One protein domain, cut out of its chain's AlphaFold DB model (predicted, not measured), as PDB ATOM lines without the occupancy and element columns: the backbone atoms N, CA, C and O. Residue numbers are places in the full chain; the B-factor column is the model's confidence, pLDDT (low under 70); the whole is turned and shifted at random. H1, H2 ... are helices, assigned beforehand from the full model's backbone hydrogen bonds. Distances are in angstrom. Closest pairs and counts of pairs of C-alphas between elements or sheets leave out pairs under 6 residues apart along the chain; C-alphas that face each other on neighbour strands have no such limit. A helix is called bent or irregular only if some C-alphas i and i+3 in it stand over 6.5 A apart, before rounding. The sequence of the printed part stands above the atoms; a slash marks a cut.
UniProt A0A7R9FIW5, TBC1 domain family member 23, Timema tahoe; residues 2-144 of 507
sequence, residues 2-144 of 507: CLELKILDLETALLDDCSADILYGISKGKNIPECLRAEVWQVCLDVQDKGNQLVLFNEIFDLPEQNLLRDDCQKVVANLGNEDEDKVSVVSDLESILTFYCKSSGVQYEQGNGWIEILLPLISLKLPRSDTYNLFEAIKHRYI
ATOM      1  N   CYS A   2      -9.699 124.355 388.724       60.59
ATOM      2  CA  CYS A   2      -9.287 125.391 389.706       60.59
ATOM      3  C   CYS A   2      -8.905 126.752 389.071       60.59
ATOM      4  O   CYS A   2      -9.172 127.794 389.656       60.59
ATOM      5  N   LEU A   3      -8.323 126.753 387.863       61.81
ATOM      6  CA  LEU A   3      -8.025 127.976 387.093       61.81
ATOM      7  C   LEU A   3      -9.288 128.618 386.493       61.81
ATOM      8  O   LEU A   3      -9.463 129.821 386.604       61.81
ATOM      9  N   GLU A   4     -10.186 127.816 385.920       62.88
ATOM     10  CA  GLU A   4     -11.453 128.300 385.340       62.88
ATOM     11  C   GLU A   4     -12.383 128.909 386.396       62.88
ATOM     12  O   GLU A   4     -12.998 129.935 386.137       62.88
ATOM     13  N   LEU A   5     -12.447 128.320 387.598       64.19
ATOM     14  CA  LEU A   5     -13.202 128.893 388.719       64.19
ATOM     15  C   LEU A   5     -12.651 130.267 389.125       64.19
ATOM     16  O   LEU A   5     -13.421 131.189 389.336       64.19
ATOM     17  N   LYS A   6     -11.323 130.431 389.155       74.44
ATOM     18  CA  LYS A   6     -10.688 131.715 389.490       74.44
ATOM     19  C   LYS A   6     -10.890 132.798 388.439       74.44
ATOM     20  O   LYS A   6     -11.010 133.961 388.802       74.44
ATOM     21  N   ILE A   7     -10.879 132.427 387.160       82.25
ATOM     22  CA  ILE A   7     -11.201 133.353 386.069       82.25
ATOM     23  C   ILE A   7     -12.628 133.862 386.261       82.25
ATOM     24  O   ILE A   7     -12.831 135.067 386.279       82.25
ATOM     25  N   LEU A   8     -13.579 132.957 386.513       84.00
ATOM     26  CA  LEU A   8     -14.976 133.320 386.735       84.00
ATOM     27  C   LEU A   8     -15.169 134.203 387.979       84.00
ATOM     28  O   LEU A   8     -15.950 135.152 387.939       84.00
ATOM     29  N   ASP A   9     -14.456 133.915 389.072       86.06
ATOM     30  CA  ASP A   9     -14.502 134.731 390.290       86.06
ATOM     31  C   ASP A   9     -13.973 136.155 390.030       86.06
ATOM     32  O   ASP A   9     -14.581 137.124 390.482       86.06
ATOM     33  N   LEU A  10     -12.874 136.296 389.272       86.44
ATOM     34  CA  LEU A  10     -12.325 137.600 388.883       86.44
ATOM     35  C   LEU A  10     -13.247 138.348 387.913       86.44
ATOM     36  O   LEU A  10     -13.502 139.526 388.126       86.44
ATOM     37  N   GLU A  11     -13.776 137.676 386.889       88.19
ATOM     38  CA  GLU A  11     -14.752 138.253 385.951       88.19
ATOM     39  C   GLU A  11     -15.986 138.769 386.694       88.19
ATOM     40  O   GLU A  11     -16.446 139.877 386.445       88.19
ATOM     41  N   THR A  12     -16.501 137.987 387.645       87.12
ATOM     42  CA  THR A  12     -17.651 138.392 388.461       87.12
ATOM     43  C   THR A  12     -17.308 139.608 389.313       87.12
ATOM     44  O   THR A  12     -18.089 140.551 389.367       87.12
ATOM     45  N   ALA A  13     -16.131 139.609 389.945       87.38
ATOM     46  CA  ALA A  13     -15.699 140.719 390.783       87.38
ATOM     47  C   ALA A  13     -15.514 142.018 389.988       87.38
ATOM     48  O   ALA A  13     -15.870 143.065 390.508       87.38
ATOM     49  N   LEU A  14     -14.995 141.955 388.756       87.62
ATOM     50  CA  LEU A  14     -14.788 143.119 387.880       87.62
ATOM     51  C   LEU A  14     -16.094 143.715 387.330       87.62
ATOM     52  O   LEU A  14     -16.118 144.880 386.945       87.62
ATOM     53  N   LEU A  15     -17.178 142.933 387.275       84.12
ATOM     54  CA  LEU A  15     -18.501 143.418 386.861       84.12
ATOM     55  C   LEU A  15     -19.230 144.197 387.969       84.12
ATOM     56  O   LEU A  15     -20.136 144.976 387.664       84.12
ATOM     57  N   ASP A  16     -18.842 143.981 389.226       79.50
ATOM     58  CA  ASP A  16     -19.314 144.726 390.391       79.50
ATOM     59  C   ASP A  16     -18.338 145.881 390.717       79.50
ATOM     60  O   ASP A  16     -17.226 145.934 390.198       79.50
ATOM     61  N   ASP A  17     -18.735 146.830 391.574       74.00
ATOM     62  CA  ASP A  17     -17.857 147.923 392.037       74.00
ATOM     63  C   ASP A  17     -16.682 147.343 392.859       74.00
ATOM     64  O   ASP A  17     -16.804 147.064 394.057       74.00
ATOM     65  N   CYS A  18     -15.577 147.045 392.169       80.44
ATOM     66  CA  CYS A  18     -14.483 146.213 392.658       80.44
ATOM     67  C   CYS A  18     -13.351 147.046 393.258       80.44
ATOM     68  O   CYS A  18     -12.886 148.009 392.653       80.44
ATOM     69  N   SER A  19     -12.830 146.626 394.412       86.56
ATOM     70  CA  SER A  19     -11.628 147.214 395.008       86.56
ATOM     71  C   SER A  19     -10.410 146.301 394.857       86.56
ATOM     72  O   SER A  19     -10.526 145.076 394.741       86.56
ATOM     73  N   ALA A  20      -9.215 146.892 394.938       86.44
ATOM     74  CA  ALA A  20      -7.954 146.149 394.915       86.44
ATOM     75  C   ALA A  20      -7.885 145.052 396.002       86.44
ATOM     76  O   ALA A  20      -7.346 143.973 395.754       86.44
ATOM     77  N   ASP A  21      -8.491 145.281 397.174       85.75
ATOM     78  CA  ASP A  21      -8.528 144.313 398.280       85.75
ATOM     79  C   ASP A  21      -9.348 143.060 397.936       85.75
ATOM     80  O   ASP A  21      -8.962 141.939 398.283       85.75
ATOM     81  N   ILE A  22     -10.469 143.230 397.225       86.69
ATOM     82  CA  ILE A  22     -11.307 142.114 396.764       86.69
ATOM     83  C   ILE A  22     -10.527 141.280 395.750       86.69
ATOM     84  O   ILE A  22     -10.459 140.054 395.882       86.69
ATOM     85  N   LEU A  23      -9.881 141.942 394.784       86.69
ATOM     86  CA  LEU A  23      -9.051 141.273 393.784       86.69
ATOM     87  C   LEU A  23      -7.925 140.480 394.446       86.69
ATOM     88  O   LEU A  23      -7.776 139.292 394.152       86.69
ATOM     89  N   TYR A  24      -7.211 141.082 395.404       86.88
ATOM     90  CA  TYR A  24      -6.180 140.397 396.182       86.88
ATOM     91  C   TYR A  24      -6.729 139.176 396.935       86.88
ATOM     92  O   TYR A  24      -6.089 138.124 396.966       86.88
ATOM     93  N   GLY A  25      -7.935 139.269 397.503       86.06
ATOM     94  CA  GLY A  25      -8.601 138.153 398.178       86.06
ATOM     95  C   GLY A  25      -8.870 136.942 397.271       86.06
ATOM     96  O   GLY A  25      -8.796 135.795 397.733       86.06
ATOM     97  N   ILE A  26      -9.135 137.180 395.982       85.44
ATOM     98  CA  ILE A  26      -9.416 136.147 394.970       85.44
ATOM     99  C   ILE A  26      -8.113 135.569 394.401       85.44
ATOM    100  O   ILE A  26      -7.900 134.347 394.379       85.44
ATOM    101  N   SER A  27      -7.214 136.443 393.947       85.62
ATOM    102  CA  SER A  27      -5.959 136.062 393.298       85.62
ATOM    103  C   SER A  27      -4.955 135.480 394.299       85.62
ATOM    104  O   SER A  27      -4.315 134.463 394.000       85.62
ATOM    105  N   LYS A  28      -4.898 136.053 395.509       84.75
ATOM    106  CA  LYS A  28      -4.000 135.716 396.626       84.75
ATOM    107  C   LYS A  28      -2.527 135.771 396.237       84.75
ATOM    108  O   LYS A  28      -1.797 134.811 396.481       84.75
ATOM    109  N   GLY A  29      -2.116 136.857 395.579       80.12
ATOM    110  CA  GLY A  29      -0.734 137.032 395.131       80.12
ATOM    111  C   GLY A  29      -0.315 135.972 394.113       80.12
ATOM    112  O   GLY A  29       0.756 135.384 394.228       80.12
ATOM    113  N   LYS A  30      -1.182 135.692 393.135       86.69
ATOM    114  CA  LYS A  30      -0.878 134.818 391.992       86.69
ATOM    115  C   LYS A  30      -0.993 135.596 390.688       86.69
ATOM    116  O   LYS A  30      -1.669 136.623 390.641       86.69
ATOM    117  N   ASN A  31      -0.361 135.072 389.639       89.62
ATOM    118  CA  ASN A  31      -0.419 135.643 388.293       89.62
ATOM    119  C   ASN A  31      -1.866 135.817 387.814       89.62
ATOM    120  O   ASN A  31      -2.727 134.965 388.071       89.62
ATOM    121  N   ILE A  32      -2.107 136.913 387.099       92.50
ATOM    122  CA  ILE A  32      -3.423 137.266 386.572       92.50
ATOM    123  C   ILE A  32      -3.575 136.670 385.162       92.50
ATOM    124  O   ILE A  32      -2.620 136.682 384.380       92.50
ATOM    125  N   PRO A  33      -4.753 136.123 384.808       91.75
ATOM    126  CA  PRO A  33      -5.036 135.691 383.442       91.75
ATOM    127  C   PRO A  33      -4.846 136.835 382.438       91.75
ATOM    128  O   PRO A  33      -5.294 137.952 382.676       91.75
ATOM    129  N   GLU A  34      -4.227 136.553 381.290       91.31
ATOM    130  CA  GLU A  34      -3.878 137.582 380.300       91.31
ATOM    131  C   GLU A  34      -5.081 138.403 379.822       91.31
ATOM    132  O   GLU A  34      -4.974 139.619 379.700       91.31
ATOM    133  N   CYS A  35      -6.238 137.762 379.644       91.00
ATOM    134  CA  CYS A  35      -7.469 138.422 379.214       91.00
ATOM    135  C   CYS A  35      -8.048 139.410 380.236       91.00
ATOM    136  O   CYS A  35      -8.784 140.298 379.833       91.00
ATOM    137  N   LEU A  36      -7.716 139.275 381.525       93.31
ATOM    138  CA  LEU A  36      -8.225 140.135 382.605       93.31
ATOM    139  C   LEU A  36      -7.171 141.116 383.127       93.31
ATOM    140  O   LEU A  36      -7.474 141.968 383.959       93.31
ATOM    141  N   ARG A  37      -5.916 140.995 382.670       95.31
ATOM    142  CA  ARG A  37      -4.782 141.754 383.210       95.31
ATOM    143  C   ARG A  37      -5.014 143.257 383.165       95.31
ATOM    144  O   ARG A  37      -4.773 143.931 384.159       95.31
ATOM    145  N   ALA A  38      -5.472 143.766 382.025       95.31
ATOM    146  CA  ALA A  38      -5.684 145.194 381.844       95.31
ATOM    147  C   ALA A  38      -6.696 145.763 382.848       95.31
ATOM    148  O   ALA A  38      -6.394 146.743 383.522       95.31
ATOM    149  N   GLU A  39      -7.853 145.116 382.987       94.19
ATOM    150  CA  GLU A  39      -8.918 145.536 383.904       94.19
ATOM    151  C   GLU A  39      -8.456 145.445 385.366       94.19
ATOM    152  O   GLU A  39      -8.571 146.409 386.119       94.19
ATOM    153  N   VAL A  40      -7.813 144.337 385.752       94.81
ATOM    154  CA  VAL A  40      -7.245 144.173 387.102       94.81
ATOM    155  C   VAL A  40      -6.213 145.257 387.412       94.81
ATOM    156  O   VAL A  40      -6.212 145.810 388.510       94.81
ATOM    157  N   TRP A  41      -5.333 145.594 386.465       96.75
ATOM    158  CA  TRP A  41      -4.345 146.655 386.665       96.75
ATOM    159  C   TRP A  41      -4.999 148.028 386.796       96.75
ATOM    160  O   TRP A  41      -4.561 148.809 387.639       96.75
ATOM    161  N   GLN A  42      -6.052 148.316 386.026       95.81
ATOM    162  CA  GLN A  42      -6.803 149.565 386.150       95.81
ATOM    163  C   GLN A  42      -7.445 149.721 387.536       95.81
ATOM    164  O   GLN A  42      -7.380 150.813 388.101       95.81
ATOM    165  N   VAL A  43      -7.985 148.641 388.114       94.94
ATOM    166  CA  VAL A  43      -8.517 148.637 389.490       94.94
ATOM    167  C   VAL A  43      -7.393 148.814 390.514       94.94
ATOM    168  O   VAL A  43      -7.456 149.698 391.365       94.94
ATOM    169  N   CYS A  44      -6.321 148.017 390.428       95.25
ATOM    170  CA  CYS A  44      -5.205 148.077 391.381       95.25
ATOM    171  C   CYS A  44      -4.483 149.439 391.387       95.25
ATOM    172  O   CYS A  44      -3.921 149.851 392.407       95.25
ATOM    173  N   LEU A  45      -4.475 150.134 390.247       95.75
ATOM    174  CA  LEU A  45      -3.874 151.458 390.084       95.75
ATOM    175  C   LEU A  45      -4.859 152.612 390.308       95.75
ATOM    176  O   LEU A  45      -4.416 153.758 390.266       95.75
ATOM    177  N   ASP A  46      -6.134 152.322 390.584       95.00
ATOM    178  CA  ASP A  46      -7.196 153.312 390.801       95.00
ATOM    179  C   ASP A  46      -7.372 154.267 389.601       95.00
ATOM    180  O   ASP A  46      -7.344 155.495 389.714       95.00
ATOM    181  N   VAL A  47      -7.472 153.689 388.396       95.12
ATOM    182  CA  VAL A  47      -7.602 154.441 387.134       95.12
ATOM    183  C   VAL A  47      -8.763 154.006 386.241       95.12
ATOM    184  O   VAL A  47      -8.920 154.577 385.164       95.12
ATOM    185  N   GLN A  48      -9.588 153.046 386.665       89.81
ATOM    186  CA  GLN A  48     -10.743 152.565 385.889       89.81
ATOM    187  C   GLN A  48     -11.716 153.698 385.501       89.81
ATOM    188  O   GLN A  48     -12.209 153.747 384.378       89.81
ATOM    189  N   ASP A  49     -11.909 154.667 386.402       87.75
ATOM    190  CA  ASP A  49     -12.822 155.800 386.218       87.75
ATOM    191  C   ASP A  49     -12.102 157.080 385.760       87.75
ATOM    192  O   ASP A  49     -12.724 158.140 385.599       87.75
ATOM    193  N   LYS A  50     -10.781 157.020 385.522       87.31
ATOM    194  CA  LYS A  50     -10.059 158.146 384.922       87.31
ATOM    195  C   LYS A  50     -10.472 158.256 383.457       87.31
ATOM    196  O   LYS A  50     -10.047 157.478 382.609       87.31
ATOM    197  N   GLY A  51     -11.279 159.269 383.145       90.88
ATOM    198  CA  GLY A  51     -11.648 159.596 381.769       90.88
ATOM    199  C   GLY A  51     -10.442 159.900 380.863       90.88
ATOM    200  O   GLY A  51      -9.287 159.950 381.290       90.88
ATOM    201  N   ASN A  52     -10.712 160.146 379.580       92.81
ATOM    202  CA  ASN A  52      -9.661 160.397 378.595       92.81
ATOM    203  C   ASN A  52      -8.983 161.770 378.795       92.81
ATOM    204  O   ASN A  52      -9.472 162.795 378.316       92.81
ATOM    205  N   GLN A  53      -7.820 161.771 379.449       90.88
ATOM    206  CA  GLN A  53      -7.014 162.977 379.675       90.88
ATOM    207  C   GLN A  53      -6.359 163.512 378.389       90.88
ATOM    208  O   GLN A  53      -6.162 164.721 378.251       90.88
ATOM    209  N   LEU A  54      -6.094 162.642 377.407       90.50
ATOM    210  CA  LEU A  54      -5.476 163.016 376.129       90.50
ATOM    211  C   LEU A  54      -6.375 163.900 375.259       90.50
ATOM    212  O   LEU A  54      -5.891 164.470 374.290       90.50
ATOM    213  N   VAL A  55      -7.651 164.097 375.611       91.19
ATOM    214  CA  VAL A  55      -8.506 165.111 374.962       91.19
ATOM    215  C   VAL A  55      -7.903 166.519 375.078       91.19
ATOM    216  O   VAL A  55      -8.152 167.374 374.231       91.19
ATOM    217  N   LEU A  56      -7.088 166.764 376.108       87.88
ATOM    218  CA  LEU A  56      -6.366 168.023 376.296       87.88
ATOM    219  C   LEU A  56      -5.102 168.127 375.429       87.88
ATOM    220  O   LEU A  56      -4.506 169.204 375.344       87.88
ATOM    221  N   PHE A  57      -4.670 167.033 374.799       92.44
ATOM    222  CA  PHE A  57      -3.506 167.038 373.931       92.44
ATOM    223  C   PHE A  57      -3.853 167.675 372.587       92.44
ATOM    224  O   PHE A  57      -4.787 167.281 371.898       92.44
ATOM    225  N   ASN A  58      -3.072 168.679 372.199       89.94
ATOM    226  CA  ASN A  58      -3.275 169.422 370.960       89.94
ATOM    227  C   ASN A  58      -2.567 168.802 369.742       89.94
ATOM    228  O   ASN A  58      -2.540 169.441 368.693       89.94
ATOM    229  N   GLU A  59      -1.977 167.607 369.883       92.50
ATOM    230  CA  GLU A  59      -1.197 166.916 368.836       92.50
ATOM    231  C   GLU A  59      -0.011 167.746 368.304       92.50
ATOM    232  O   GLU A  59       0.471 167.556 367.185       92.50
ATOM    233  N   ILE A  60       0.481 168.696 369.108       92.94
ATOM    234  CA  ILE A  60       1.681 169.468 368.792       92.94
ATOM    235  C   ILE A  60       2.878 168.811 369.482       92.94
ATOM    236  O   ILE A  60       2.889 168.641 370.701       92.94
ATOM    237  N   PHE A  61       3.907 168.490 368.704       96.31
ATOM    238  CA  PHE A  61       5.148 167.862 369.160       96.31
ATOM    239  C   PHE A  61       6.286 168.891 369.150       96.31
ATOM    240  O   PHE A  61       7.069 168.959 368.204       96.31
ATOM    241  N   ASP A  62       6.329 169.746 370.171       95.44
ATOM    242  CA  ASP A  62       7.182 170.943 370.248       95.44
ATOM    243  C   ASP A  62       7.970 171.061 371.564       95.44
ATOM    244  O   ASP A  62       8.368 172.160 371.956       95.44
ATOM    245  N   LEU A  63       8.230 169.940 372.246       96.88
ATOM    246  CA  LEU A  63       9.169 169.936 373.369       96.88
ATOM    247  C   LEU A  63      10.575 170.370 372.904       96.88
ATOM    248  O   LEU A  63      10.981 170.014 371.791       96.88
ATOM    249  N   PRO A  64      11.363 171.066 373.744       97.12
ATOM    250  CA  PRO A  64      12.762 171.380 373.430       97.12
ATOM    251  C   PRO A  64      13.582 170.137 373.045       97.12
ATOM    252  O   PRO A  64      14.409 170.175 372.135       97.12
ATOM    253  N   GLU A  65      13.303 169.019 373.709       97.00
ATOM    254  CA  GLU A  65      13.936 167.714 373.552       97.00
ATOM    255  C   GLU A  65      13.146 166.737 372.655       97.00
ATOM    256  O   GLU A  65      13.444 165.544 372.631       97.00
ATOM    257  N   GLN A  66      12.167 167.212 371.873       97.62
ATOM    258  CA  GLN A  66      11.280 166.345 371.079       97.62
ATOM    259  C   GLN A  66      12.036 165.422 370.109       97.62
ATOM    260  O   GLN A  66      11.675 164.258 369.950       97.62
ATOM    261  N   ASN A  67      13.096 165.922 369.463       97.50
ATOM    262  CA  ASN A  67      13.900 165.107 368.546       97.50
ATOM    263  C   ASN A  67      14.628 163.973 369.283       97.50
ATOM    264  O   ASN A  67      14.699 162.866 368.764       97.50
ATOM    265  N   LEU A  68      15.119 164.234 370.501       98.12
ATOM    266  CA  LEU A  68      15.767 163.218 371.331       98.12
ATOM    267  C   LEU A  68      14.768 162.126 371.724       98.12
ATOM    268  O   LEU A  68      15.060 160.946 371.547       98.12
ATOM    269  N   LEU A  69      13.579 162.525 372.190       98.19
ATOM    270  CA  LEU A  69      12.488 161.601 372.505       98.19
ATOM    271  C   LEU A  69      12.137 160.724 371.294       98.19
ATOM    272  O   LEU A  69      12.082 159.502 371.409       98.19
ATOM    273  N   ARG A  70      11.956 161.334 370.118       97.38
ATOM    274  CA  ARG A  70      11.639 160.607 368.883       97.38
ATOM    275  C   ARG A  70      12.721 159.594 368.513       97.38
ATOM    276  O   ARG A  70      12.395 158.450 368.199       97.38
ATOM    277  N   ASP A  71      13.988 159.996 368.563       97.81
ATOM    278  CA  ASP A  71      15.116 159.119 368.248       97.81
ATOM    279  C   ASP A  71      15.191 157.929 369.215       97.81
ATOM    280  O   ASP A  71      15.472 156.805 368.797       97.81
ATOM    281  N   ASP A  72      14.937 158.151 370.504       97.81
ATOM    282  CA  ASP A  72      14.959 157.090 371.510       97.81
ATOM    283  C   ASP A  72      13.784 156.115 371.345       97.81
ATOM    284  O   ASP A  72      14.010 154.902 371.332       97.81
ATOM    285  N   CYS A  73      12.565 156.611 371.095       97.44
ATOM    286  CA  CYS A  73      11.414 155.767 370.755       97.44
ATOM    287  C   CYS A  73      11.719 154.869 369.546       97.44
ATOM    288  O   CYS A  73      11.482 153.661 369.585       97.44
ATOM    289  N   GLN A  74      12.292 155.436 368.480       96.12
ATOM    290  CA  GLN A  74      12.642 154.681 367.275       96.12
ATOM    291  C   GLN A  74      13.711 153.617 367.537       96.12
ATOM    292  O   GLN A  74      13.560 152.483 367.082       96.12
ATOM    293  N   LYS A  75      14.775 153.949 368.279       95.50
ATOM    294  CA  LYS A  75      15.855 152.998 368.604       95.50
ATOM    295  C   LYS A  75      15.339 151.804 369.395       95.50
ATOM    296  O   LYS A  75      15.695 150.671 369.082       95.50
ATOM    297  N   VAL A  76      14.517 152.053 370.413       93.69
ATOM    298  CA  VAL A  76      13.979 150.991 371.266       93.69
ATOM    299  C   VAL A  76      13.039 150.091 370.463       93.69
ATOM    300  O   VAL A  76      13.188 148.871 370.491       93.69
ATOM    301  N   VAL A  77      12.138 150.676 369.667       92.94
ATOM    302  CA  VAL A  77      11.177 149.914 368.853       92.94
ATOM    303  C   VAL A  77      11.845 149.145 367.709       92.94
ATOM    304  O   VAL A  77      11.407 148.046 367.365       92.94
ATOM    305  N   ALA A  78      12.940 149.660 367.142       91.25
ATOM    306  CA  ALA A  78      13.702 148.957 366.110       91.25
ATOM    307  C   ALA A  78      14.243 147.600 366.594       91.25
ATOM    308  O   ALA A  78      14.332 146.663 365.799       91.25
ATOM    309  N   ASN A  79      14.544 147.486 367.891       87.69
ATOM    310  CA  ASN A  79      15.029 146.258 368.519       87.69
ATOM    311  C   ASN A  79      13.903 145.283 368.908       87.69
ATOM    312  O   ASN A  79      14.192 144.167 369.339       87.69
ATOM    313  N   LEU A  80      12.630 145.669 368.755       86.56
ATOM    314  CA  LEU A  80      11.496 144.782 369.012       86.56
ATOM    315  C   LEU A  80      11.301 143.787 367.858       86.56
ATOM    316  O   LEU A  80      11.486 144.110 366.682       86.56
ATOM    317  N   GLY A  81      10.848 142.582 368.203       79.25
ATOM    318  CA  GLY A  81      10.519 141.512 367.254       79.25
ATOM    319  C   GLY A  81       9.187 141.689 366.512       79.25
ATOM    320  O   GLY A  81       8.705 140.725 365.926       79.25
ATOM    321  N   ASN A  82       8.580 142.878 366.568       81.88
ATOM    322  CA  ASN A  82       7.266 143.169 365.991       81.88
ATOM    323  C   ASN A  82       7.339 143.346 364.463       81.88
ATOM    324  O   ASN A  82       8.405 143.641 363.911       81.88
ATOM    325  N   GLU A  83       6.193 143.226 363.791       78.56
ATOM    326  CA  GLU A  83       6.053 143.582 362.374       78.56
ATOM    327  C   GLU A  83       6.234 145.097 362.161       78.56
ATOM    328  O   GLU A  83       6.010 145.900 363.069       78.56
ATOM    329  N   ASP A  84       6.652 145.513 360.961       81.88
ATOM    330  CA  ASP A  84       6.974 146.922 360.684       81.88
ATOM    331  C   ASP A  84       5.761 147.857 360.839       81.88
ATOM    332  O   ASP A  84       5.917 148.992 361.289       81.88
ATOM    333  N   GLU A  85       4.551 147.385 360.519       79.12
ATOM    334  CA  GLU A  85       3.314 148.155 360.716       79.12
ATOM    335  C   GLU A  85       3.042 148.406 362.208       79.12
ATOM    336  O   GLU A  85       2.803 149.548 362.616       79.12
ATOM    337  N   ASP A  86       3.186 147.371 363.039       86.44
ATOM    338  CA  ASP A  86       3.035 147.475 364.491       86.44
ATOM    339  C   ASP A  86       4.091 148.407 365.096       86.44
ATOM    340  O   ASP A  86       3.787 149.207 365.983       86.44
ATOM    341  N   LYS A  87       5.333 148.372 364.594       90.25
ATOM    342  CA  LYS A  87       6.414 149.260 365.058       90.25
ATOM    343  C   LYS A  87       6.063 150.737 364.893       90.25
ATOM    344  O   LYS A  87       6.326 151.527 365.799       90.25
ATOM    345  N   VAL A  88       5.449 151.119 363.774       91.00
ATOM    346  CA  VAL A  88       5.030 152.513 363.545       91.00
ATOM    347  C   VAL A  88       3.966 152.937 364.560       91.00
ATOM    348  O   VAL A  88       4.059 154.038 365.109       91.00
ATOM    349  N   SER A  89       3.001 152.059 364.859       93.00
ATOM    350  CA  SER A  89       1.981 152.325 365.881       93.00
ATOM    351  C   SER A  89       2.604 152.513 367.265       93.00
ATOM    352  O   SER A  89       2.312 153.499 367.938       93.00
ATOM    353  N   VAL A  90       3.524 151.626 367.663       94.94
ATOM    354  CA  VAL A  90       4.197 151.696 368.972       94.94
ATOM    355  C   VAL A  90       4.996 152.994 369.115       94.94
ATOM    356  O   VAL A  90       4.893 153.660 370.142       94.94
ATOM    357  N   VAL A  91       5.757 153.402 368.091       96.00
ATOM    358  CA  VAL A  91       6.490 154.682 368.119       96.00
ATOM    359  C   VAL A  91       5.529 155.861 368.271       96.00
ATOM    360  O   VAL A  91       5.802 156.764 369.062       96.00
ATOM    361  N   SER A  92       4.403 155.850 367.549       95.25
ATOM    362  CA  SER A  92       3.396 156.912 367.637       95.25
ATOM    363  C   SER A  92       2.785 157.010 369.033       95.25
ATOM    364  O   SER A  92       2.651 158.121 369.555       95.25
ATOM    365  N   ASP A  93       2.444 155.879 369.651       96.38
ATOM    366  CA  ASP A  93       1.871 155.854 370.996       96.38
ATOM    367  C   ASP A  93       2.881 156.321 372.047       96.38
ATOM    368  O   ASP A  93       2.545 157.189 372.853       96.38
ATOM    369  N   LEU A  94       4.129 155.837 371.988       97.88
ATOM    370  CA  LEU A  94       5.211 156.277 372.874       97.88
ATOM    371  C   LEU A  94       5.430 157.793 372.791       97.88
ATOM    372  O   LEU A  94       5.405 158.479 373.812       97.88
ATOM    373  N   GLU A  95       5.627 158.323 371.579       97.31
ATOM    374  CA  GLU A  95       5.907 159.746 371.380       97.31
ATOM    375  C   GLU A  95       4.729 160.613 371.852       97.31
ATOM    376  O   GLU A  95       4.938 161.589 372.568       97.31
ATOM    377  N   SER A  96       3.489 160.232 371.528       97.38
ATOM    378  CA  SER A  96       2.289 160.992 371.916       97.38
ATOM    379  C   SER A  96       2.089 161.024 373.430       97.38
ATOM    380  O   SER A  96       1.878 162.093 374.007       97.38
ATOM    381  N   ILE A  97       2.179 159.861 374.081       98.31
ATOM    382  CA  ILE A  97       1.984 159.719 375.527       98.31
ATOM    383  C   ILE A  97       3.052 160.506 376.290       98.31
ATOM    384  O   ILE A  97       2.718 161.273 377.194       98.31
ATOM    385  N   LEU A  98       4.326 160.364 375.912       98.25
ATOM    386  CA  LEU A  98       5.429 161.028 376.607       98.25
ATOM    387  C   LEU A  98       5.446 162.536 376.353       98.25
ATOM    388  O   LEU A  98       5.637 163.305 377.296       98.25
ATOM    389  N   THR A  99       5.158 162.987 375.127       98.19
ATOM    390  CA  THR A  99       5.018 164.421 374.842       98.19
ATOM    391  C   THR A  99       3.888 165.041 375.658       98.19
ATOM    392  O   THR A  99       4.071 166.107 376.256       98.19
ATOM    393  N   PHE A 100       2.729 164.381 375.723       98.06
ATOM    394  CA  PHE A 100       1.615 164.856 376.537       98.06
ATOM    395  C   PHE A 100       1.958 164.871 378.031       98.06
ATOM    396  O   PHE A 100       1.667 165.861 378.707       98.06
ATOM    397  N   TYR A 101       2.608 163.826 378.547       97.62
ATOM    398  CA  TYR A 101       3.023 163.755 379.948       97.62
ATOM    399  C   TYR A 101       3.967 164.905 380.328       97.62
ATOM    400  O   TYR A 101       3.705 165.609 381.302       97.62
ATOM    401  N   CYS A 102       5.004 165.172 379.526       97.06
ATOM    402  CA  CYS A 102       5.920 166.293 379.763       97.06
ATOM    403  C   CYS A 102       5.183 167.638 379.829       97.06
ATOM    404  O   CYS A 102       5.413 168.438 380.736       97.06
ATOM    405  N   LYS A 103       4.246 167.874 378.899       96.06
ATOM    406  CA  LYS A 103       3.457 169.115 378.845       96.06
ATOM    407  C   LYS A 103       2.500 169.268 380.022       96.06
ATOM    408  O   LYS A 103       2.433 170.342 380.611       96.06
ATOM    409  N   SER A 104       1.747 168.217 380.333       94.69
ATOM    410  CA  SER A 104       0.724 168.229 381.385       94.69
ATOM    411  C   SER A 104       1.336 168.298 382.784       94.69
ATOM    412  O   SER A 104       0.826 169.023 383.634       94.69
ATOM    413  N   SER A 105       2.457 167.607 383.002       92.75
ATOM    414  CA  SER A 105       3.138 167.542 384.301       92.75
ATOM    415  C   SER A 105       4.225 168.606 384.487       92.75
ATOM    416  O   SER A 105       4.784 168.723 385.577       92.75
ATOM    417  N   GLY A 106       4.555 169.375 383.443       93.44
ATOM    418  CA  GLY A 106       5.599 170.403 383.494       93.44
ATOM    419  C   GLY A 106       7.007 169.844 383.731       93.44
ATOM    420  O   GLY A 106       7.835 170.515 384.345       93.44
ATOM    421  N   VAL A 107       7.273 168.617 383.275       93.62
ATOM    422  CA  VAL A 107       8.566 167.929 383.416       93.62
ATOM    423  C   VAL A 107       9.270 167.812 382.067       93.62
ATOM    424  O   VAL A 107       8.624 167.835 381.023       93.62
ATOM    425  N   GLN A 108      10.594 167.676 382.094       95.38
ATOM    426  CA  GLN A 108      11.408 167.484 380.892       95.38
ATOM    427  C   GLN A 108      11.716 166.004 380.677       95.38
ATOM    428  O   GLN A 108      11.917 165.256 381.638       95.38
ATOM    429  N   TYR A 109      11.757 165.588 379.414       96.94
ATOM    430  CA  TYR A 109      12.223 164.258 379.051       96.94
ATOM    431  C   TYR A 109      13.757 164.199 379.105       96.94
ATOM    432  O   TYR A 109      14.456 165.102 378.646       96.94
ATOM    433  N   GLU A 110      14.282 163.102 379.646       95.25
ATOM    434  CA  GLU A 110      15.713 162.822 379.710       95.25
ATOM    435  C   GLU A 110      15.962 161.418 379.158       95.25
ATOM    436  O   GLU A 110      15.232 160.475 379.467       95.25
ATOM    437  N   GLN A 111      17.011 161.266 378.352       95.06
ATOM    438  CA  GLN A 111      17.385 159.962 377.813       95.06
ATOM    439  C   GLN A 111      17.738 158.995 378.953       95.06
ATOM    440  O   GLN A 111      18.562 159.309 379.812       95.06
ATOM    441  N   GLY A 112      17.140 157.802 378.931       92.75
ATOM    442  CA  GLY A 112      17.371 156.780 379.955       92.75
ATOM    443  C   GLY A 112      16.690 157.074 381.295       92.75
ATOM    444  O   GLY A 112      17.171 156.630 382.330       92.75
ATOM    445  N   ASN A 113      15.584 157.826 381.302       94.44
ATOM    446  CA  ASN A 113      14.775 158.057 382.504       94.44
ATOM    447  C   ASN A 113      13.816 156.896 382.857       94.44
ATOM    448  O   ASN A 113      13.099 156.985 383.856       94.44
ATOM    449  N   GLY A 114      13.798 155.829 382.050       96.44
ATOM    450  CA  GLY A 114      12.988 154.623 382.246       96.44
ATOM    451  C   GLY A 114      11.555 154.701 381.711       96.44
ATOM    452  O   GLY A 114      10.820 153.719 381.806       96.44
ATOM    453  N   TRP A 115      11.105 155.848 381.187       97.88
ATOM    454  CA  TRP A 115       9.688 156.035 380.844       97.88
ATOM    455  C   TRP A 115       9.259 155.231 379.618       97.88
ATOM    456  O   TRP A 115       8.143 154.714 379.594       97.88
ATOM    457  N   ILE A 116      10.141 155.098 378.622       98.12
ATOM    458  CA  ILE A 116       9.880 154.260 377.446       98.12
ATOM    459  C   ILE A 116       9.734 152.804 377.893       98.12
ATOM    460  O   ILE A 116       8.779 152.133 377.512       98.12
ATOM    461  N   GLU A 117      10.634 152.333 378.752       97.69
ATOM    462  CA  GLU A 117      10.658 150.958 379.236       97.69
ATOM    463  C   GLU A 117       9.432 150.619 380.092       97.69
ATOM    464  O   GLU A 117       8.922 149.509 379.982       97.69
ATOM    465  N   ILE A 118       8.894 151.571 380.866       98.44
ATOM    466  CA  ILE A 118       7.604 151.402 381.564       98.44
ATOM    467  C   ILE A 118       6.442 151.286 380.568       98.44
ATOM    468  O   ILE A 118       5.512 150.511 380.790       98.44
ATOM    469  N   LEU A 119       6.462 152.053 379.476       98.44
ATOM    470  CA  LEU A 119       5.371 152.055 378.500       98.44
ATOM    471  C   LEU A 119       5.309 150.785 377.655       98.44
ATOM    472  O   LEU A 119       4.217 150.392 377.255       98.44
ATOM    473  N   LEU A 120       6.438 150.128 377.381       97.00
ATOM    474  CA  LEU A 120       6.461 148.949 376.511       97.00
ATOM    475  C   LEU A 120       5.551 147.803 377.009       97.00
ATOM    476  O   LEU A 120       4.733 147.333 376.210       97.00
ATOM    477  N   PRO A 121       5.597 147.372 378.291       97.31
ATOM    478  CA  PRO A 121       4.634 146.407 378.816       97.31
ATOM    479  C   PRO A 121       3.183 146.876 378.707       97.31
ATOM    480  O   PRO A 121       2.314 146.074 378.374       97.31
ATOM    481  N   LEU A 122       2.909 148.165 378.922       98.19
ATOM    482  CA  LEU A 122       1.551 148.714 378.846       98.19
ATOM    483  C   LEU A 122       1.007 148.703 377.413       98.19
ATOM    484  O   LEU A 122      -0.127 148.292 377.186       98.19
ATOM    485  N   ILE A 123       1.830 149.079 376.433       96.19
ATOM    486  CA  ILE A 123       1.470 149.030 375.011       96.19
ATOM    487  C   ILE A 123       1.222 147.581 374.565       96.19
ATOM    488  O   ILE A 123       0.338 147.335 373.743       96.19
ATOM    489  N   SER A 124       1.928 146.603 375.145       95.00
ATOM    490  CA  SER A 124       1.697 145.182 374.846       95.00
ATOM    491  C   SER A 124       0.289 144.691 375.221       95.00
ATOM    492  O   SER A 124      -0.187 143.726 374.626       95.00
ATOM    493  N   LEU A 125      -0.410 145.394 376.128       95.44
ATOM    494  CA  LEU A 125      -1.808 145.119 376.488       95.44
ATOM    495  C   LEU A 125      -2.809 145.567 375.410       95.44
ATOM    496  O   LEU A 125      -3.985 145.227 375.501       95.44
ATOM    497  N   LYS A 126      -2.360 146.323 374.394       93.94
ATOM    498  CA  LYS A 126      -3.181 146.818 373.270       93.94
ATOM    499  C   LYS A 126      -4.403 147.635 373.713       93.94
ATOM    500  O   LYS A 126      -5.461 147.582 373.086       93.94
ATOM    501  N   LEU A 127      -4.243 148.397 374.790       94.94
ATOM    502  CA  LEU A 127      -5.262 149.303 375.304       94.94
ATOM    503  C   LEU A 127      -5.375 150.586 374.470       94.94
ATOM    504  O   LEU A 127      -4.409 150.983 373.809       94.94
ATOM    505  N   PRO A 128      -6.525 151.285 374.528       95.44
ATOM    506  CA  PRO A 128      -6.627 152.649 374.031       95.44
ATOM    507  C   PRO A 128      -5.533 153.540 374.624       95.44
ATOM    508  O   PRO A 128      -5.179 153.425 375.798       95.44
ATOM    509  N   ARG A 129      -5.028 154.492 373.831       95.75
ATOM    510  CA  ARG A 129      -3.934 155.388 374.243       95.75
ATOM    511  C   ARG A 129      -4.223 156.138 375.551       95.75
ATOM    512  O   ARG A 129      -3.303 156.370 376.329       95.75
ATOM    513  N   SER A 130      -5.486 156.499 375.795       95.88
ATOM    514  CA  SER A 130      -5.936 157.141 377.039       95.88
ATOM    515  C   SER A 130      -5.660 156.285 378.265       95.88
ATOM    516  O   SER A 130      -5.140 156.774 379.264       95.88
ATOM    517  N   ASP A 131      -5.965 155.001 378.159       96.94
ATOM    518  CA  ASP A 131      -5.914 154.063 379.269       96.94
ATOM    519  C   ASP A 131      -4.459 153.670 379.526       96.94
ATOM    520  O   ASP A 131      -4.013 153.640 380.671       96.94
ATOM    521  N   THR A 132      -3.679 153.496 378.453       98.12
ATOM    522  CA  THR A 132      -2.221 153.334 378.513       98.12
ATOM    523  C   THR A 132      -1.551 154.524 379.209       98.12
ATOM    524  O   THR A 132      -0.698 154.319 380.072       98.12
ATOM    525  N   TYR A 133      -1.952 155.763 378.891       98.19
ATOM    526  CA  TYR A 133      -1.455 156.958 379.584       98.19
ATOM    527  C   TYR A 133      -1.838 156.957 381.069       98.19
ATOM    528  O   TYR A 133      -0.976 157.201 381.910       98.19
ATOM    529  N   ASN A 134      -3.093 156.647 381.404       97.88
ATOM    530  CA  ASN A 134      -3.555 156.617 382.793       97.88
ATOM    531  C   ASN A 134      -2.775 155.590 383.635       97.88
ATOM    532  O   ASN A 134      -2.359 155.908 384.751       97.88
ATOM    533  N   LEU A 135      -2.525 154.394 383.090       98.44
ATOM    534  CA  LEU A 135      -1.698 153.366 383.732       98.44
ATOM    535  C   LEU A 135      -0.249 153.839 383.906       98.44
ATOM    536  O   LEU A 135       0.311 153.721 384.996       98.44
ATOM    537  N   PHE A 136       0.351 154.407 382.855       98.50
ATOM    538  CA  PHE A 136       1.714 154.942 382.898       98.50
ATOM    539  C   PHE A 136       1.873 156.023 383.968       98.50
ATOM    540  O   PHE A 136       2.784 155.948 384.793       98.50
ATOM    541  N   GLU A 137       0.970 157.003 383.978       97.12
ATOM    542  CA  GLU A 137       0.953 158.093 384.949       97.12
ATOM    543  C   GLU A 137       0.843 157.537 386.378       97.12
ATOM    544  O   GLU A 137       1.645 157.891 387.248       97.12
ATOM    545  N   ALA A 138      -0.095 156.615 386.620       97.31
ATOM    546  CA  ALA A 138      -0.284 156.005 387.932       97.31
ATOM    547  C   ALA A 138       0.968 155.252 388.410       97.31
ATOM    548  O   ALA A 138       1.415 155.462 389.540       97.31
ATOM    549  N   ILE A 139       1.595 154.445 387.547       98.06
ATOM    550  CA  ILE A 139       2.844 153.736 387.867       98.06
ATOM    551  C   ILE A 139       3.963 154.736 388.177       98.06
ATOM    552  O   ILE A 139       4.652 154.613 389.194       98.06
ATOM    553  N   LYS A 140       4.125 155.763 387.335       95.88
ATOM    554  CA  LYS A 140       5.182 156.768 387.473       95.88
ATOM    555  C   LYS A 140       5.072 157.573 388.766       95.88
ATOM    556  O   LYS A 140       6.111 157.940 389.326       95.88
ATOM    557  N   HIS A 141       3.859 157.878 389.219       93.88
ATOM    558  CA  HIS A 141       3.638 158.646 390.444       93.88
ATOM    559  C   HIS A 141       3.625 157.785 391.704       93.88
ATOM    560  O   HIS A 141       4.130 158.233 392.730       93.88
ATOM    561  N   ARG A 142       3.077 156.568 391.641       95.25
ATOM    562  CA  ARG A 142       2.900 155.716 392.822       95.25
ATOM    563  C   ARG A 142       4.112 154.845 393.129       95.25
ATOM    564  O   ARG A 142       4.380 154.595 394.297       95.25
ATOM    565  N   TYR A 143       4.826 154.373 392.107       96.88
ATOM    566  CA  TYR A 143       5.793 153.283 392.270       96.88
ATOM    567  C   TYR A 143       7.220 153.612 391.839       96.88
ATOM    568  O   TYR A 143       8.135 152.908 392.253       96.88
ATOM    569  N   ILE A 144       7.446 154.678 391.065       96.19
ATOM    570  CA  ILE A 144       8.804 155.100 390.692       96.19
ATOM    571  C   ILE A 144       9.335 156.101 391.721       96.19
ATOM    572  O   ILE A 144       8.840 157.235 391.753       96.19
TER     573      ILE A 144
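Overview. This is residues 2 to 144 of the 507 residues of the protein "TBC1 domain family member 23" of Timema tahoe (UniProt A0A7R9FIW5). Two lobes of helices sit end to end along the longest axis: H1, H2 and H3 make a small three-helix triangle at one end, and H5, H6, H7 and H8 make the larger lobe, with the short H4 at its side. In the larger lobe the hairpin of H5 and long H6 packs on crossed H7 and H8, and H8 is the helix nearest to the first lobe, coming close to H3. The printed part has 143 residues, with eight named helices, H1 to H8 in order, and no named strand; its class is all helix. It is compact, with a radius of gyration of the C-alphas of 16.8 A, yet elongated, spanning 51 by 32 by 24 A.

Arrangement. Begin at H1, residues 2 to 15, and H2, residues 20 to 27: this hairpin touches at the C-alphas of Leu 10 and Ile 26, its closest, 6.9 A apart, at a shallow tilt of 20 degrees, opposite ways. Next comes H3, residues 34 to 44, which H1 touches with residues 10 to 14 alone, closest at C-alphas 14 and 39, 7.5 A. H2 and H3, also a hairpin, only just touch, with 3 pairs of C-alphas within 8 A, closest at Ala 20 and Cys 44, 4.9 A. Further on, H5, residues 66 to 78, and H6, residues 84 to 105, form a hairpin; their closest C-alphas, 73 and 91, are 5.7 A apart, at a tilt of 35.4 degrees, only just steep. H7, residues 115 to 124, touches residues 90 to 98 of H6 alone, closest at C-alphas 116 and 94, 6.8 A, at a steep tilt of 50 degrees. H8, residues 129 to 142, touches H7, with C-alphas 132 and 122 the closest at 6.0 A, and H6, with C-alphas 133 and 97 the closest, also at 6.0 A. H3 and H8 are close but not clearly touching, 6.8 A between the closest C-alphas, 42 and 135. H4, residues 53 to 56, only just touches H8, with 3 pairs of C-alphas within 8 A, closest at Leu 54 and Ser 130, 6.0 A. Every O i to N i+4 pair is within hydrogen-bond range in H1, H2, H5, H6 and H8, against 5 of 7 in H3 and 4 of 6 in H7; H4 is too short for one.

Along the chain. Find C-alpha 2 at (-9.287, 125.391, 389.706); from there H1 runs 20.4 A to C-alpha 15. H3 is irregular: C-alphas 35 and 38 are 7.5 A apart. H6 starts at C-alpha 84, (6.974, 146.922, 360.684), and runs 31.6 A; H8 runs 19.8 A to C-alpha 142 at (2.900, 155.716, 392.822).

Size, cuts and confidence. The C-alphas of Cys 2 and Pro 64, the two farthest apart, are 53.5 A apart. The printed part has no cut, and no link is long. Residues 2 to 5 have pLDDT under 70.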